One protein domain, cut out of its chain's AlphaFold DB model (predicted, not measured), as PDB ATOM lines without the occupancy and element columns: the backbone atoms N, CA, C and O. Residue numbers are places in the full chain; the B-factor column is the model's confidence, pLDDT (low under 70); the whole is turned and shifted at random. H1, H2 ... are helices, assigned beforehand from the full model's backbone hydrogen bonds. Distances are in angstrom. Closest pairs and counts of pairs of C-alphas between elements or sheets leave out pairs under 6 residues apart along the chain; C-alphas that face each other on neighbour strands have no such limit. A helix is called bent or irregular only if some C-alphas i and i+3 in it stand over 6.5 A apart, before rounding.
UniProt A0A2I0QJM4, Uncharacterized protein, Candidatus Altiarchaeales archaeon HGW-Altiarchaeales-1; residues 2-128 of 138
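Overview. This is residues 2 to 128 of the 138 residues of an uncharacterized protein of Candidatus Altiarchaeales archaeon HGW-Altiarchaeales-1 (UniProt A0A2I0QJM4). A long helix, H1, is crossed steeply by H4 and by H6, while the short helix H2 folds back beside the far end of H1 as a hairpin. H3 follows H2 round a sharp corner, H5 folds back loosely along the later part of H4, and residues 119 to 128, of which 119 to 126 belong to H6, stick out as a free arm. You will find 127 residues with six named helices, H1 to H6 in order along the chain, and no named strand; the class is all helix. The whole is only just compact, close to loose, with a radius of gyration of the C-alphas of 16.5 A and spans of 46 by 42 by 28 A.

Along the chain. Find C-alpha 2 at (-64.469, 48.749, 12.034); from there H1, residues 2 to 31, runs 41.2 A to C-alpha 31 at (-97.986, 36.213, -8.359). It is neither bent nor irregular, but only just: C-alphas 28 and 31 are 6.4 A apart. Next come H2, residues 39 to 48, 14.6 A long, and H3, residues 51 to 62, 16.6 A. H4, residues 70 to 92, runs 32.9 A, and H5, residues 97 to 104, 11.0 A. H6, residues 106 to 126, runs 29.5 A to C-alpha 126 at (-85.106, 66.102, 12.767); it is only just irregular, with C-alphas 117 and 120 6.7 A apart, and has a kink of 38 degrees near residue 120.

Arrangement. Look first at residues 22 to 30 of H1, which touch H2 in a helical hairpin at a shallow tilt of 19 degrees; the closest C-alphas, of Phe 30 and Val 41, are 7.0 A apart. H2 and H3 touch only at the corner, Ser 47 to Gly 53, with C-alphas 4.1 A apart. Residues 10 to 21 of H1 touch residues 71 to 78 of H4 at a steep tilt of 47 degrees, closest at the C-alphas of Ile 18 and Ala 75, 6.7 A. H3 and H4, a hairpin, only just touch, with 3 pairs of C-alphas within 8 A, the closest those of Met 54 and Phe 79, 7.6 A. H4 and H5, also a hairpin, only just touch, with 3 such pairs, the closest those of Thr 86 and Leu 103, 6.5 A. Residues 7 to 15 of H1 touch H6 at a steep tilt of 61 degrees, closest at the C-alphas of Cys 11 and Ser 114, 6.1 A. H1 and H5 are apart. Every O i to N i+4 pair is within hydrogen-bond range in H2, H3, H4 and H5, against 25 of 26 in H1 and 15 of 17 in H6.

Size, cuts and confidence. The C-alphas of Thr 63 and Gly 128, the two farthest apart, stand 52.7 A from each other. The printed part has no cut, and no link is long. Its mean pLDDT is 80.8; look for values under 70 at residues 2 to 5, 7 and 9.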
ATOM      1  N   GLY A   2     -64.287  49.833  13.023       54.34
ATOM      2  CA  GLY A   2     -64.469  48.749  12.034       54.34
ATOM      3  C   GLY A   2     -65.788  47.958  12.117       54.34
ATOM      4  O   GLY A   2     -66.394  47.673  11.092       54.34
ATOM      5  N   THR A   3     -66.292  47.667  13.320       64.69
ATOM      6  CA  THR A   3     -67.550  46.916  13.501       64.69
ATOM      7  C   THR A   3     -68.794  47.689  13.069       64.69
ATOM      8  O   THR A   3     -69.714  47.087  12.532       64.69
ATOM      9  N   GLN A   4     -68.840  49.010  13.259       64.19
ATOM     10  CA  GLN A   4     -70.002  49.809  12.850       64.19
ATOM     11  C   GLN A   4     -70.050  50.033  11.340       64.19
ATOM     12  O   GLN A   4     -71.120  49.963  10.754       64.19
ATOM     13  N   PHE A   5     -68.894  50.218  10.698       68.06
ATOM     14  CA  PHE A   5     -68.824  50.290   9.240       68.06
ATOM     15  C   PHE A   5     -69.240  48.967   8.579       68.06
ATOM     16  O   PHE A   5     -69.988  48.984   7.605       68.06
ATOM     17  N   TYR A   6     -68.830  47.829   9.159       70.38
ATOM     18  CA  TYR A   6     -69.308  46.505   8.751       70.38
ATOM     19  C   TYR A   6     -70.833  46.419   8.828       70.38
ATOM     20  O   TYR A   6     -71.462  46.133   7.821       70.38
ATOM     21  N   TRP A   7     -71.437  46.738   9.979       69.94
ATOM     22  CA  TRP A   7     -72.895  46.699  10.126       69.94
ATOM     23  C   TRP A   7     -73.611  47.661   9.182       69.94
ATOM     24  O   TRP A   7     -74.639  47.290   8.631       69.94
ATOM     25  N   TYR A   8     -73.064  48.852   8.945       70.94
ATOM     26  CA  TYR A   8     -73.649  49.821   8.026       70.94
ATOM     27  C   TYR A   8     -73.659  49.320   6.577       70.94
ATOM     28  O   TYR A   8     -74.720  49.277   5.959       70.94
ATOM     29  N   LEU A   9     -72.507  48.889   6.046       69.81
ATOM     30  CA  LEU A   9     -72.424  48.317   4.696       69.81
ATOM     31  C   LEU A   9     -73.268  47.054   4.576       69.81
ATOM     32  O   LEU A   9     -73.985  46.877   3.594       69.81
ATOM     33  N   HIS A  10     -73.196  46.197   5.594       71.81
ATOM     34  CA  HIS A  10     -73.966  44.970   5.651       71.81
ATOM     35  C   HIS A  10     -75.448  45.293   5.562       71.81
ATOM     36  O   HIS A  10     -76.103  44.798   4.669       71.81
ATOM     37  N   CYS A  11     -75.971  46.197   6.380       72.00
ATOM     38  CA  CYS A  11     -77.386  46.550   6.352       72.00
ATOM     39  C   CYS A  11     -77.804  47.270   5.061       72.00
ATOM     40  O   CYS A  11     -78.848  46.945   4.497       72.00
ATOM     41  N   ALA A  12     -76.978  48.194   4.561       76.81
ATOM     42  CA  ALA A  12     -77.251  48.950   3.341       76.81
ATOM     43  C   ALA A  12     -77.291  48.070   2.081       76.81
ATOM     44  O   ALA A  12     -78.003  48.399   1.140       76.81
ATOM     45  N   ILE A  13     -76.545  46.963   2.058       79.25
ATOM     46  CA  ILE A  13     -76.483  46.047   0.909       79.25
ATOM     47  C   ILE A  13     -77.400  44.840   1.126       79.25
ATOM     48  O   ILE A  13     -78.175  44.480   0.244       79.25
ATOM     49  N   TYR A  14     -77.350  44.226   2.308       77.88
ATOM     50  CA  TYR A  14     -78.077  43.003   2.643       77.88
ATOM     51  C   TYR A  14     -79.589  43.206   2.654       77.88
ATOM     52  O   TYR A  14     -80.302  42.384   2.090       77.88
ATOM     53  N   ILE A  15     -80.093  44.285   3.270       81.00
ATOM     54  CA  ILE A  15     -81.545  44.488   3.381       81.00
ATOM     55  C   ILE A  15     -82.172  44.656   1.989       81.00
ATOM     56  O   ILE A  15     -83.088  43.892   1.682       81.00
ATOM     57  N   PRO A  16     -81.686  45.557   1.108       83.81
ATOM     58  CA  PRO A  16     -82.230  45.663  -0.244       83.81
ATOM     59  C   PRO A  16     -82.084  44.373  -1.048       83.81
ATOM     60  O   PRO A  16     -83.006  44.009  -1.769       83.81
ATOM     61  N   LEU A  17     -80.959  43.665  -0.901       84.56
ATOM     62  CA  LEU A  17     -80.716  42.412  -1.608       84.56
ATOM     63  C   LEU A  17     -81.723  41.327  -1.214       84.56
ATOM     64  O   LEU A  17     -82.319  40.699  -2.084       84.56
ATOM     65  N   ILE A  18     -81.950  41.128   0.085       82.12
ATOM     66  CA  ILE A  18     -82.911  40.136   0.574       82.12
ATOM     67  C   ILE A  18     -84.332  40.527   0.201       82.12
ATOM     68  O   ILE A  18     -85.084  39.669  -0.249       82.12
ATOM     69  N   LEU A  19     -84.697  41.806   0.330       86.00
ATOM     70  CA  LEU A  19     -86.004  42.279  -0.125       86.00
ATOM     71  C   LEU A  19     -86.181  42.014  -1.623       86.00
ATOM     72  O   LEU A  19     -87.221  41.502  -2.025       86.00
ATOM     73  N   PHE A  20     -85.163  42.290  -2.438       87.25
ATOM     74  CA  PHE A  20     -85.195  42.011  -3.870       87.25
ATOM     75  C   PHE A  20     -85.371  40.516  -4.159       87.25
ATOM     76  O   PHE A  20     -86.289  40.155  -4.892       87.25
ATOM     77  N   SER A  21     -84.565  39.636  -3.559       83.75
ATOM     78  CA  SER A  21     -84.686  38.181  -3.742       83.75
ATOM     79  C   SER A  21     -86.037  37.640  -3.263       83.75
ATOM     80  O   SER A  21     -86.637  36.797  -3.931       83.75
ATOM     81  N   MET A  22     -86.540  38.152  -2.139       86.69
ATOM     82  CA  MET A  22     -87.834  37.785  -1.565       86.69
ATOM     83  C   MET A  22     -88.993  38.217  -2.471       86.69
ATOM     84  O   MET A  22     -89.869  37.415  -2.787       86.69
ATOM     85  N   PHE A  23     -89.009  39.465  -2.938       89.44
ATOM     86  CA  PHE A  23     -90.069  39.928  -3.833       89.44
ATOM     87  C   PHE A  23     -89.965  39.294  -5.221       89.44
ATOM     88  O   PHE A  23     -90.985  38.890  -5.768       89.44
ATOM     89  N   SER A  24     -88.759  39.138  -5.767       85.94
ATOM     90  CA  SER A  24     -88.536  38.451  -7.045       85.94
ATOM     91  C   SER A  24     -89.075  37.019  -7.005       85.94
ATOM     92  O   SER A  24     -89.874  36.629  -7.859       85.94
ATOM     93  N   GLY A  25     -88.746  36.256  -5.956       82.81
ATOM     94  CA  GLY A  25     -89.297  34.915  -5.776       82.81
ATOM     95  C   GLY A  25     -90.815  34.919  -5.568       82.81
ATOM     96  O   GLY A  25     -91.506  34.078  -6.141       82.81
ATOM     97  N   TYR A  26     -91.364  35.887  -4.831       88.25
ATOM     98  CA  TYR A  26     -92.817  36.050  -4.727       88.25
ATOM     99  C   TYR A  26     -93.474  36.250  -6.105       88.25
ATOM    100  O   TYR A  26     -94.446  35.564  -6.431       88.25
ATOM    101  N   PHE A  27     -92.927  37.137  -6.940       89.06
ATOM    102  CA  PHE A  27     -93.492  37.412  -8.258       89.06
ATOM    103  C   PHE A  27     -93.432  36.192  -9.178       89.06
ATOM    104  O   PHE A  27     -94.448  35.832  -9.765       89.06
ATOM    105  N   VAL A  28     -92.282  35.517  -9.243       85.12
ATOM    106  CA  VAL A  28     -92.071  34.362 -10.131       85.12
ATOM    107  C   VAL A  28     -92.864  33.130  -9.685       85.12
ATOM    108  O   VAL A  28     -93.421  32.411 -10.513       85.12
ATOM    109  N   TYR A  29     -92.917  32.844  -8.381       82.81
ATOM    110  CA  TYR A  29     -93.459  31.569  -7.895       82.81
ATOM    111  C   TYR A  29     -94.915  31.638  -7.431       82.81
ATOM    112  O   TYR A  29     -95.563  30.587  -7.389       82.81
ATOM    113  N   PHE A  30     -95.438  32.830  -7.133       88.38
ATOM    114  CA  PHE A  30     -96.791  33.011  -6.605       88.38
ATOM    115  C   PHE A  30     -97.633  33.959  -7.462       88.38
ATOM    116  O   PHE A  30     -98.671  33.534  -7.976       88.38
ATOM    117  N   ALA A  31     -97.180  35.200  -7.674       89.19
ATOM    118  CA  ALA A  31     -97.986  36.213  -8.359       89.19
ATOM    119  C   ALA A  31     -98.255  35.866  -9.834       89.19
ATOM    120  O   ALA A  31     -99.397  35.966 -10.276       89.19
ATOM    121  N   ASP A  32     -97.244  35.387 -10.568       87.44
ATOM    122  CA  ASP A  32     -97.378  34.975 -11.979       87.44
ATOM    123  C   ASP A  32     -98.353  33.797 -12.159       87.44
ATOM    124  O   ASP A  32     -99.026  33.656 -13.175       87.44
ATOM    125  N   LYS A  33     -98.515  32.980 -11.112       87.75
ATOM    126  CA  LYS A  33     -99.459  31.853 -11.074       87.75
ATOM    127  C   LYS A  33    -100.846  32.243 -10.548       87.75
ATOM    128  O   LYS A  33    -101.662  31.361 -10.293       87.75
ATOM    129  N   GLY A  34    -101.105  33.536 -10.335       89.25
ATOM    130  CA  GLY A  34    -102.372  34.062  -9.813       89.25
ATOM    131  C   GLY A  34    -102.586  33.865  -8.305       89.25
ATOM    132  O   GLY A  34    -103.667  34.160  -7.796       89.25
ATOM    133  N   ASN A  35    -101.577  33.392  -7.569       87.75
ATOM    134  CA  ASN A  35    -101.653  33.157  -6.127       87.75
ATOM    135  C   ASN A  35    -101.123  34.375  -5.359       87.75
ATOM    136  O   ASN A  35     -99.961  34.413  -4.970       87.75
ATOM    137  N   PHE A  36    -101.969  35.377  -5.123       86.94
ATOM    138  CA  PHE A  36    -101.540  36.629  -4.477       86.94
ATOM    139  C   PHE A  36    -101.486  36.555  -2.944       86.94
ATOM    140  O   PHE A  36    -100.594  37.116  -2.315       86.94
ATOM    141  N   LEU A  37    -102.446  35.870  -2.321       86.00
ATOM    142  CA  LEU A  37    -102.583  35.801  -0.867       86.00
ATOM    143  C   LEU A  37    -103.142  34.432  -0.485       86.00
ATOM    144  O   LEU A  37    -104.343  34.187  -0.552       86.00
ATOM    145  N   ASN A  38    -102.249  33.520  -0.113       90.06
ATOM    146  CA  ASN A  38    -102.598  32.223   0.452       90.06
ATOM    147  C   ASN A  38    -101.651  31.889   1.622       90.06
ATOM    148  O   ASN A  38    -100.713  32.633   1.926       90.06
ATOM    149  N   PHE A  39    -101.897  30.766   2.295       90.00
ATOM    150  CA  PHE A  39    -101.059  30.343   3.417       90.00
ATOM    151  C   PHE A  39     -99.607  30.048   3.000       90.00
ATOM    152  O   PHE A  39     -98.683  30.317   3.766       90.00
ATOM    153  N   ASP A  40     -99.384  29.571   1.774       87.06
ATOM    154  CA  ASP A  40     -98.043  29.298   1.248       87.06
ATOM    155  C   ASP A  40     -97.237  30.580   1.002       87.06
ATOM    156  O   ASP A  40     -96.041  30.614   1.288       87.06
ATOM    157  N   VAL A  41     -97.889  31.654   0.547       86.94
ATOM    158  CA  VAL A  41     -97.309  32.997   0.399       86.94
ATOM    159  C   VAL A  41     -96.891  33.529   1.767       86.94
ATOM    160  O   VAL A  41     -95.767  33.998   1.934       86.94
ATOM    161  N   LEU A  42     -97.762  33.417   2.776       88.19
ATOM    162  CA  LEU A  42     -97.419  33.822   4.142       88.19
ATOM    163  C   LEU A  42     -96.230  33.016   4.668       88.19
ATOM    164  O   LEU A  42     -95.261  33.597   5.153       88.19
ATOM    165  N   LYS A  43     -96.264  31.689   4.519       88.19
ATOM    166  CA  LYS A  43     -95.163  30.802   4.908       88.19
ATOM    167  C   LYS A  43     -93.856  31.177   4.207       88.19
ATOM    168  O   LYS A  43     -92.810  31.159   4.851       88.19
ATOM    169  N   TYR A  44     -93.917  31.543   2.929       87.12
ATOM    170  CA  TYR A  44     -92.769  32.014   2.160       87.12
ATOM    171  C   TYR A  44     -92.173  33.296   2.755       87.12
ATOM    172  O   TYR A  44     -90.982  33.338   3.044       87.12
ATOM    173  N   PHE A  45     -92.979  34.325   3.025       86.44
ATOM    174  CA  PHE A  45     -92.468  35.554   3.647       86.44
ATOM    175  C   PHE A  45     -91.916  35.311   5.058       86.44
ATOM    176  O   PHE A  45     -90.866  35.844   5.416       86.44
ATOM    177  N   PHE A  46     -92.579  34.466   5.854       85.56
ATOM    178  CA  PHE A  46     -92.096  34.105   7.186       85.56
ATOM    179  C   PHE A  46     -90.800  33.293   7.152       85.56
ATOM    180  O   PHE A  46     -89.972  33.456   8.051       85.56
ATOM    181  N   SER A  47     -90.580  32.453   6.135       85.50
ATOM    182  CA  SER A  47     -89.335  31.690   6.039       85.50
ATOM    183  C   SER A  47     -88.141  32.628   5.867       85.50
ATOM    184  O   SER A  47     -87.158  32.463   6.590       85.50
ATOM    185  N   TRP A  48     -88.257  33.681   5.049       82.81
ATOM    186  CA  TRP A  48     -87.221  34.712   4.867       82.81
ATOM    187  C   TRP A  48     -86.846  35.483   6.139       82.81
ATOM    188  O   TRP A  48     -85.721  35.974   6.243       82.81
ATOM    189  N   LEU A  49     -87.732  35.558   7.140       82.00
ATOM    190  CA  LEU A  49     -87.407  36.160   8.442       82.00
ATOM    191  C   LEU A  49     -86.437  35.305   9.270       82.00
ATOM    192  O   LEU A  49     -85.910  35.762  10.285       82.00
ATOM    193  N   SER A  50     -86.209  34.061   8.861       83.38
ATOM    194  CA  SER A  50     -85.417  33.094   9.603       83.38
ATOM    195  C   SER A  50     -84.238  32.569   8.789       83.38
ATOM    196  O   SER A  50     -84.255  32.554   7.558       83.38
ATOM    197  N   ALA A  51     -83.224  32.051   9.479       82.31
ATOM    198  CA  ALA A  51     -82.142  31.302   8.848       82.31
ATOM    199  C   ALA A  51     -82.672  30.091   8.056       82.31
ATOM    200  O   ALA A  51     -82.073  29.708   7.053       82.31
ATOM    201  N   TYR A  52     -83.820  29.532   8.458       84.88
ATOM    202  CA  TYR A  52     -84.486  28.458   7.725       84.88
ATOM    203  C   TYR A  52     -84.848  28.868   6.292       84.88
ATOM    204  O   TYR A  52     -84.614  28.082   5.379       84.88
ATOM    205  N   GLY A  53     -85.326  30.094   6.056       83.44
ATOM    206  CA  GLY A  53     -85.632  30.561   4.699       83.44
ATOM    207  C   GLY A  53     -84.407  30.613   3.801       83.44
ATOM    208  O   GLY A  53     -84.482  30.192   2.654       83.44
ATOM    209  N   MET A  54     -83.252  31.034   4.330       85.62
ATOM    210  CA  MET A  54     -81.993  30.995   3.574       85.62
ATOM    211  C   MET A  54     -81.538  29.565   3.275       85.62
ATOM    212  O   MET A  54     -81.027  29.303   2.184       85.62
ATOM    213  N   VAL A  55     -81.740  28.630   4.206       87.75
ATOM    214  CA  VAL A  55     -81.440  27.206   3.987       87.75
ATOM    215  C   VAL A  55     -82.368  26.612   2.926       87.75
ATOM    216  O   VAL A  55     -81.891  25.953   2.005       87.75
ATOM    217  N   GLU A  56     -83.672  26.880   3.003       87.31
ATOM    218  CA  GLU A  56     -84.650  26.439   2.006       87.31
ATOM    219  C   GLU A  56     -84.358  27.052   0.629       87.31
ATOM    220  O   GLU A  56     -84.359  26.339  -0.375       87.31
ATOM    221  N   TYR A  57     -84.059  28.352   0.578       84.44
ATOM    222  CA  TYR A  57     -83.679  29.056  -0.644       84.44
ATOM    223  C   TYR A  57     -82.430  28.428  -1.267       84.44
ATOM    224  O   TYR A  57     -82.448  28.073  -2.440       84.44
ATOM    225  N   THR A  58     -81.397  28.164  -0.462       88.56
ATOM    226  CA  THR A  58     -80.173  27.473  -0.897       88.56
ATOM    227  C   THR A  58     -80.464  26.074  -1.434       88.56
ATOM    228  O   THR A  58     -79.997  25.723  -2.515       88.56
ATOM    229  N   TYR A  59     -81.268  25.282  -0.723       89.81
ATOM    230  CA  TYR A  59     -81.650  23.939  -1.158       89.81
ATOM    231  C   TYR A  59     -82.396  23.955  -2.500       89.81
ATOM    232  O   TYR A  59     -82.078  23.178  -3.403       89.81
ATOM    233  N   ARG A  60     -83.358  24.869  -2.664       85.75
ATOM    234  CA  ARG A  60     -84.125  25.030  -3.908       85.75
ATOM    235  C   ARG A  60     -83.261  25.539  -5.065       85.75
ATOM    236  O   ARG A  60     -83.464  25.108  -6.196       85.75
ATOM    237  N   THR A  61     -82.266  26.381  -4.801       87.12
ATOM    238  CA  THR A  61     -81.298  26.792  -5.829       87.12
ATOM    239  C   THR A  61     -80.395  25.633  -6.253       87.12
ATOM    240  O   THR A  61     -80.240  25.386  -7.443       87.12
ATOM    241  N   ILE A  62     -79.858  24.851  -5.307       90.50
ATOM    242  CA  ILE A  62     -78.982  23.701  -5.619       90.50
ATOM    243  C   ILE A  62     -79.738  22.595  -6.372       90.50
ATOM    244  O   ILE A  62     -79.172  21.922  -7.229       90.50
ATOM    245  N   THR A  63     -81.027  22.413  -6.080       91.00
ATOM    246  CA  THR A  63     -81.899  21.450  -6.777       91.00
ATOM    247  C   THR A  63     -82.445  21.968  -8.114       91.00
ATOM    248  O   THR A  63     -83.297  21.313  -8.710       91.00
ATOM    249  N   ASN A  64     -81.949  23.110  -8.610       84.56
ATOM    250  CA  ASN A  64     -82.372  23.767  -9.853       84.56
ATOM    251  C   ASN A  64     -83.856  24.176  -9.895       84.56
ATOM    252  O   ASN A  64     -84.399  24.429 -10.969       84.56
ATOM    253  N   PHE A  65     -84.526  24.272  -8.744       81.06
ATOM    254  CA  PHE A  65     -85.854  24.887  -8.667       81.06
ATOM    255  C   PHE A  65     -85.773  26.406  -8.843       81.06
ATOM    256  O   PHE A  65     -86.662  27.007  -9.451       81.06
ATOM    257  N   TYR A  66     -84.717  27.017  -8.299       80.88
ATOM    258  CA  TYR A  66     -84.421  28.444  -8.404       80.88
ATOM    259  C   TYR A  66     -83.160  28.670  -9.240       80.88
ATOM    260  O   TYR A  66     -82.249  27.843  -9.243       80.88
ATOM    261  N   LEU A  67     -83.107  29.800  -9.948       81.56
ATOM    262  CA  LEU A  67     -81.934  30.190 -10.726       81.56
ATOM    263  C   LEU A  67     -80.782  30.574  -9.792       81.56
ATOM    264  O   LEU A  67     -80.960  31.338  -8.844       81.56
ATOM    265  N   MET A  68     -79.588  30.062 -10.087       86.00
ATOM    266  CA  MET A  68     -78.356  30.444  -9.403       86.00
ATOM    267  C   MET A  68     -77.796  31.723 -10.036       86.00
ATOM    268  O   MET A  68     -76.943  31.678 -10.920       86.00
ATOM    269  N   ASP A  69     -78.320  32.867  -9.612       87.19
ATOM    270  CA  ASP A  69     -77.926  34.183 -10.107       87.19
ATOM    271  C   ASP A  69     -76.869  34.867  -9.213       87.19
ATOM    272  O   ASP A  69     -76.448  34.366  -8.165       87.19
ATOM    273  N   LEU A  70     -76.398  36.041  -9.644       86.88
ATOM    274  CA  LEU A  70     -75.410  36.817  -8.890       86.88
ATOM    275  C   LEU A  70     -75.979  37.316  -7.548       86.88
ATOM    276  O   LEU A  70     -75.240  37.441  -6.570       86.88
ATOM    277  N   TYR A  71     -77.294  37.541  -7.479       83.94
ATOM    278  CA  TYR A  71     -77.990  37.948  -6.259       83.94
ATOM    279  C   TYR A  71     -78.009  36.828  -5.217       83.94
ATOM    280  O   TYR A  71     -77.733  37.088  -4.046       83.94
ATOM    281  N   PHE A  72     -78.236  35.584  -5.640       85.06
ATOM    282  CA  PHE A  72     -78.131  34.393  -4.809       85.06
ATOM    283  C   PHE A  72     -76.731  34.270  -4.213       85.06
ATOM    284  O   PHE A  72     -76.596  34.116  -3.001       85.06
ATOM    285  N   ILE A  73     -75.684  34.401  -5.035       87.88
ATOM    286  CA  ILE A  73     -74.291  34.313  -4.567       87.88
ATOM    287  C   ILE A  73     -73.999  35.404  -3.530       87.88
ATOM    288  O   ILE A  73     -73.397  35.124  -2.490       87.88
ATOM    289  N   ALA A  74     -74.455  36.635  -3.775       85.81
ATOM    290  CA  ALA A  74     -74.300  37.737  -2.834       85.81
ATOM    291  C   ALA A  74     -75.066  37.479  -1.521       85.81
ATOM    292  O   ALA A  74     -74.501  37.633  -0.435       85.81
ATOM    293  N   ALA A  75     -76.319  37.023  -1.599       83.00
ATOM    294  CA  ALA A  75     -77.163  36.752  -0.436       83.00
ATOM    295  C   ALA A  75     -76.605  35.593   0.399       83.00
ATOM    296  O   ALA A  75     -76.537  35.684   1.626       83.00
ATOM    297  N   PHE A  76     -76.141  34.534  -0.267       87.00
ATOM    298  CA  PHE A  76     -75.507  33.382   0.360       87.00
ATOM    299  C   PHE A  76     -74.182  33.759   1.027       87.00
ATOM    300  O   PHE A  76     -73.964  33.421   2.188       87.00
ATOM    301  N   THR A  77     -73.329  34.534   0.349       87.44
ATOM    302  CA  THR A  77     -72.071  35.032   0.930       87.44
ATOM    303  C   THR A  77     -72.328  35.842   2.201       87.44
ATOM    304  O   THR A  77     -71.699  35.600   3.233       87.44
ATOM    305  N   LEU A  78     -73.288  36.771   2.162       83.62
ATOM    306  CA  LEU A  78     -73.658  37.582   3.325       83.62
ATOM    307  C   LEU A  78     -74.244  36.733   4.460       83.62
ATOM    308  O   LEU A  78     -73.976  37.004   5.629       83.62
ATOM    309  N   PHE A  79     -75.016  35.694   4.136       85.31
ATOM    310  CA  PHE A  79     -75.540  34.744   5.116       85.31
ATOM    311  C   PHE A  79     -74.432  33.917   5.784       85.31
ATOM    312  O   PHE A  79     -74.416  33.800   7.009       85.31
ATOM    313  N   VAL A  80     -73.461  33.413   5.019       87.50
ATOM    314  CA  VAL A  80     -72.306  32.676   5.558       87.50
ATOM    315  C   VAL A  80     -71.453  33.568   6.460       87.50
ATOM    316  O   VAL A  80     -71.108  33.163   7.572       87.50
ATOM    317  N   LEU A  81     -71.157  34.796   6.022       85.31
ATOM    318  CA  LEU A  81     -70.422  35.775   6.833       85.31
ATOM    319  C   LEU A  81     -71.134  36.056   8.157       85.31
ATOM    320  O   LEU A  81     -70.492  36.132   9.204       85.31
ATOM    321  N   TYR A  82     -72.460  36.166   8.122       80.50
ATOM    322  CA  TYR A  82     -73.259  36.348   9.321       80.50
ATOM    323  C   TYR A  82     -73.216  35.143  10.265       80.50
ATOM    324  O   TYR A  82     -73.030  35.332  11.471       80.50
ATOM    325  N   ILE A  83     -73.365  33.916   9.751       84.56
ATOM    326  CA  ILE A  83     -73.252  32.709  10.581       84.56
ATOM    327  C   ILE A  83     -71.872  32.668  11.233       84.56
ATOM    328  O   ILE A  83     -71.776  32.449  12.440       84.56
ATOM    329  N   PHE A  84     -70.816  32.945  10.466       85.81
ATOM    330  CA  PHE A  84     -69.451  32.960  10.980       85.81
ATOM    331  C   PHE A  84     -69.268  34.016  12.079       85.81
ATOM    332  O   PHE A  84     -68.754  33.711  13.156       85.81
ATOM    333  N   TYR A  85     -69.752  35.240  11.856       80.31
ATOM    334  CA  TYR A  85     -69.721  36.307  12.857       80.31
ATOM    335  C   TYR A  85     -70.478  35.919  14.135       80.31
ATOM    336  O   TYR A  85     -69.953  36.059  15.241       80.31
ATOM    337  N   THR A  86     -71.692  35.394  13.993       77.94
ATOM    338  CA  THR A  86     -72.549  35.018  15.125       77.94
ATOM    339  C   THR A  86     -71.952  33.848  15.903       77.94
ATOM    340  O   THR A  86     -71.955  33.854  17.135       77.94
ATOM    341  N   PHE A  87     -71.348  32.887  15.206       82.88
ATOM    342  CA  PHE A  87     -70.618  31.786  15.824       82.88
ATOM    343  C   PHE A  87     -69.397  32.279  16.612       82.88
ATOM    344  O   PHE A  87     -69.227  31.915  17.775       82.88
ATOM    345  N   MET A  88     -68.587  33.178  16.040       82.69
ATOM    346  CA  MET A  88     -67.469  33.793  16.768       82.69
ATOM    347  C   MET A  88     -67.938  34.548  18.019       82.69
ATOM    348  O   MET A  88     -67.289  34.482  19.066       82.69
ATOM    349  N   MET A  89     -69.077  35.241  17.940       76.50
ATOM    350  CA  MET A  89     -69.674  35.931  19.088       76.50
ATOM    351  C   MET A  89     -70.126  34.955  20.181       76.50
ATOM    352  O   MET A  89     -69.872  35.215  21.356       76.50
ATOM    353  N   LEU A  90     -70.726  33.819  19.812       80.12
ATOM    354  CA  LEU A  90     -71.111  32.757  20.749       80.12
ATOM    355  C   LEU A  90     -69.902  32.177  21.493       80.12
ATOM    356  O   LEU A  90     -69.958  32.003  22.713       80.12
ATOM    357  N   VAL A  91     -68.803  31.923  20.777       80.62
ATOM    358  CA  VAL A  91     -67.549  31.436  21.373       80.62
ATOM    359  C   VAL A  91     -66.961  32.480  22.327       80.62
ATOM    360  O   VAL A  91     -66.515  32.140  23.421       80.62
ATOM    361  N   ARG A  92     -66.994  33.763  21.949       80.31
ATOM    362  CA  ARG A  92     -66.394  34.852  22.729       80.31
ATOM    363  C   ARG A  92     -67.179  35.230  23.989       80.31
ATOM    364  O   ARG A  92     -66.559  35.534  25.005       80.31
ATOM    365  N   PHE A  93     -68.511  35.253  23.938       74.56
ATOM    366  CA  PHE A  93     -69.359  35.822  25.003       74.56
ATOM    367  C   PHE A  93     -70.053  34.785  25.897       74.56
ATOM    368  O   PHE A  93     -70.958  35.140  26.650       74.56
ATOM    369  N   LYS A  94     -69.570  33.535  25.878       72.75
ATOM    370  CA  LYS A  94     -70.197  32.351  26.489       72.75
ATOM    371  C   LYS A  94     -71.554  32.025  25.856       72.75
ATOM    372  O   LYS A  94     -72.330  32.885  25.442       72.75
ATOM    373  N   PHE A  95     -71.837  30.731  25.781       75.75
ATOM    374  CA  PHE A  95     -73.060  30.225  25.177       75.75
ATOM    375  C   PHE A  95     -74.282  30.662  25.998       75.75
ATOM    376  O   PHE A  95     -74.397  30.334  27.176       75.75
ATOM    377  N   ASN A  96     -75.192  31.408  25.373       77.31
ATOM    378  CA  ASN A  96     -76.470  31.814  25.953       77.31
ATOM    379  C   ASN A  96     -77.569  31.515  24.928       77.31
ATOM    380  O   ASN A  96     -77.410  31.833  23.749       77.31
ATOM    381  N   ALA A  97     -78.682  30.928  25.371       76.81
ATOM    382  CA  ALA A  97     -79.822  30.598  24.519       76.81
ATOM    383  C   ALA A  97     -80.356  31.821  23.747       76.81
ATOM    384  O   ALA A  97     -80.754  31.692  22.593       76.81
ATOM    385  N   LEU A  98     -80.276  33.024  24.327       72.06
ATOM    386  CA  LEU A  98     -80.665  34.264  23.645       72.06
ATOM    387  C   LEU A  98     -79.807  34.561  22.404       72.06
ATOM    388  O   LEU A  98     -80.309  35.069  21.405       72.06
ATOM    389  N   ASN A  99     -78.528  34.180  22.423       70.62
ATOM    390  CA  ASN A  99     -77.631  34.367  21.284       70.62
ATOM    391  C   ASN A  99     -77.924  33.364  20.148       70.62
ATOM    392  O   ASN A  99     -77.627  33.649  18.990       70.62
ATOM    393  N   LEU A 100     -78.546  32.214  20.446       74.62
ATOM    394  CA  LEU A 100     -79.039  31.277  19.423       74.62
ATOM    395  C   LEU A 100     -80.293  31.803  18.726       74.62
ATOM    396  O   LEU A 100     -80.457  31.606  17.526       74.62
ATOM    397  N   VAL A 101     -81.165  32.496  19.465       76.44
ATOM    398  CA  VAL A 101     -82.343  33.154  18.882       76.44
ATOM    399  C   VAL A 101     -81.902  34.191  17.852       76.44
ATOM    400  O   VAL A 101     -82.472  34.243  16.765       76.44
ATOM    401  N   ALA A 102     -80.841  34.953  18.146       70.12
ATOM    402  CA  ALA A 102     -80.263  35.878  17.177       70.12
ATOM    403  C   ALA A 102     -79.861  35.151  15.885       70.12
ATOM    404  O   ALA A 102     -80.269  35.596  14.820       70.12
ATOM    405  N   LEU A 103     -79.173  34.003  15.991       73.38
ATOM    406  CA  LEU A 103     -78.752  33.169  14.854       73.38
ATOM    407  C   LEU A 103     -79.935  32.700  13.997       73.38
ATOM    408  O   LEU A 103     -79.822  32.616  12.774       73.38
ATOM    409  N   PHE A 104     -81.077  32.420  14.629       77.88
ATOM    410  CA  PHE A 104     -82.284  32.002  13.927       77.88
ATOM    411  C   PHE A 104     -83.004  33.169  13.236       77.88
ATOM    412  O   PHE A 104     -83.468  32.997  12.114       77.88
ATOM    413  N   PHE A 105     -83.069  34.353  13.851       78.62
ATOM    414  CA  PHE A 105     -83.791  35.527  13.337       78.62
ATOM    415  C   PHE A 105     -82.862  36.561  12.695       78.62
ATOM    416  O   PHE A 105     -82.865  37.743  13.043       78.62
ATOM    417  N   TYR A 106     -82.075  36.114  11.722       70.62
ATOM    418  CA  TYR A 106     -81.052  36.930  11.075       70.62
ATOM    419  C   TYR A 106     -81.589  38.217  10.423       70.62
ATOM    420  O   TYR A 106     -81.050  39.302  10.650       70.62
ATOM    421  N   PHE A 107     -82.655  38.117   9.626       70.31
ATOM    422  CA  PHE A 107     -83.197  39.260   8.889       70.31
ATOM    423  C   PHE A 107     -83.891  40.296   9.803       70.31
ATOM    424  O   PHE A 107     -83.567  41.481   9.712       70.31
ATOM    425  N   PRO A 108     -84.752  39.908  10.764       73.31
ATOM    426  CA  PRO A 108     -85.253  40.833  11.779       73.31
ATOM    427  C   PRO A 108     -84.135  41.472  12.609       73.31
ATOM    428  O   PRO A 108     -84.206  42.656  12.933       73.31
ATOM    429  N   TYR A 109     -83.083  40.712  12.924       72.69
ATOM    430  CA  TYR A 109     -81.939  41.224  13.671       72.69
ATOM    431  C   TYR A 109     -81.167  42.294  12.885       72.69
ATOM    432  O   TYR A 109     -80.836  43.338  13.447       72.69
ATOM    433  N   SER A 110     -80.918  42.094  11.587       70.94
ATOM    434  CA  SER A 110     -80.234  43.100  10.762       70.94
ATOM    435  C   SER A 110     -81.064  44.379  10.606       70.94
ATOM    436  O   SER A 110     -80.512  45.475  10.727       70.94
ATOM    437  N   ILE A 111     -82.390  44.269  10.458       72.69
ATOM    438  CA  ILE A 111     -83.302  45.426  10.485       72.69
ATOM    439  C   ILE A 111     -83.218  46.146  11.835       72.69
ATOM    440  O   ILE A 111     -83.048  47.362  11.873       72.69
ATOM    441  N   PHE A 112     -83.286  45.413  12.946       76.75
ATOM    442  CA  PHE A 112     -83.218  45.992  14.287       76.75
ATOM    443  C   PHE A 112     -81.910  46.760  14.525       76.75
ATOM    444  O   PHE A 112     -81.935  47.910  14.972       76.75
ATOM    445  N   VAL A 113     -80.766  46.166  14.166       73.38
ATOM    446  CA  VAL A 113     -79.457  46.831  14.261       73.38
ATOM    447  C   VAL A 113     -79.408  48.070  13.366       73.38
ATOM    448  O   VAL A 113     -78.916  49.111  13.804       73.38
ATOM    449  N   SER A 114     -79.959  47.994  12.151       71.19
ATOM    450  CA  SER A 114     -80.041  49.141  11.237       71.19
ATOM    451  C   SER A 114     -80.811  50.296  11.852       71.19
ATOM    452  O   SER A 114     -80.313  51.421  11.859       71.19
ATOM    453  N   VAL A 115     -82.003  50.019  12.390       78.25
ATOM    454  CA  VAL A 115     -82.869  51.023  13.014       78.25
ATOM    455  C   VAL A 115     -82.147  51.679  14.184       78.25
ATOM    456  O   VAL A 115     -82.071  52.901  14.237       78.25
ATOM    457  N   ILE A 116     -81.527  50.899  15.073       79.50
ATOM    458  CA  ILE A 116     -80.776  51.453  16.210       79.50
ATOM    459  C   ILE A 116     -79.602  52.324  15.754       79.50
ATOM    460  O   ILE A 116     -79.341  53.357  16.367       79.50
ATOM    461  N   GLN A 117     -78.883  51.937  14.698       72.12
ATOM    462  CA  GLN A 117     -77.724  52.700  14.225       72.12
ATOM    463  C   GLN A 117     -78.108  53.958  13.437       72.12
ATOM    464  O   GLN A 117     -77.387  54.954  13.495       72.12
ATOM    465  N   THR A 118     -79.240  53.943  12.732       72.19
ATOM    466  CA  THR A 118     -79.731  55.098  11.958       72.19
ATOM    467  C   THR A 118     -80.589  56.053  12.781       72.19
ATOM    468  O   THR A 118     -80.636  57.240  12.461       72.19
ATOM    469  N   PHE A 119     -81.203  55.590  13.872       78.88
ATOM    470  CA  PHE A 119     -82.069  56.410  14.721       78.88
ATOM    471  C   PHE A 119     -81.391  57.685  15.260       78.88
ATOM    472  O   PHE A 119     -81.998  58.748  15.147       78.88
ATOM    473  N   PRO A 120     -80.138  57.660  15.769       76.25
ATOM    474  CA  PRO A 120     -79.458  58.875  16.214       76.25
ATOM    475  C   PRO A 120     -79.237  59.878  15.080       76.25
ATOM    476  O   PRO A 120     -79.437  61.071  15.273       76.25
ATOM    477  N   ALA A 121     -78.863  59.400  13.888       71.88
ATOM    478  CA  ALA A 121     -78.672  60.260  12.724       71.88
ATOM    479  C   ALA A 121     -80.001  60.885  12.272       71.88
ATOM    480  O   ALA A 121     -80.061  62.074  11.973       71.88
ATOM    481  N   PHE A 122     -81.082  60.104  12.289       76.50
ATOM    482  CA  PHE A 122     -82.423  60.585  11.966       76.50
ATOM    483  C   PHE A 122     -82.926  61.619  12.984       76.50
ATOM    484  O   PHE A 122     -83.467  62.656  12.608       76.50
ATOM    485  N   TYR A 123     -82.689  61.377  14.274       80.06
ATOM    486  CA  TYR A 123     -83.007  62.311  15.352       80.06
ATOM    487  C   TYR A 123     -82.234  63.633  15.228       80.06
ATOM    488  O   TYR A 123     -82.817  64.705  15.401       80.06
ATOM    489  N   ASP A 124     -80.944  63.568  14.892       76.06
ATOM    490  CA  ASP A 124     -80.103  64.749  14.674       76.06
ATOM    491  C   ASP A 124     -80.598  65.582  13.475       76.06
ATOM    492  O   ASP A 124     -80.702  66.809  13.581       76.06
ATOM    493  N   ILE A 125     -80.994  64.925  12.373       78.56
ATOM    494  CA  ILE A 125     -81.616  65.572  11.201       78.56
ATOM    495  C   ILE A 125     -82.935  66.252  11.592       78.56
ATOM    496  O   ILE A 125     -83.129  67.428  11.285       78.56
ATOM    497  N   LEU A 126     -83.820  65.554  12.314       81.12
ATOM    498  CA  LEU A 126     -85.106  66.102  12.767       81.12
ATOM    499  C   LEU A 126     -84.946  67.311  13.694       81.12
ATOM    500  O   LEU A 126     -85.786  68.208  13.691       81.12
ATOM    501  N   LYS A 127     -83.868  67.361  14.483       81.69
ATOM    502  CA  LYS A 127     -83.545  68.509  15.340       81.69
ATOM    503  C   LYS A 127     -82.807  69.640  14.621       81.69
ATOM    504  O   LYS A 127     -82.425  70.604  15.285       81.69
ATOM    505  N   GLY A 128     -82.576  69.536  13.310       70.06
ATOM    506  CA  GLY A 128     -81.801  70.516  12.542       70.06
ATOM    507  C   GLY A 128     -80.339  70.615  12.990       70.06
ATOM    508  O   GLY A 128     -79.653  71.590  12.688       70.06
TER     509      GLY A 128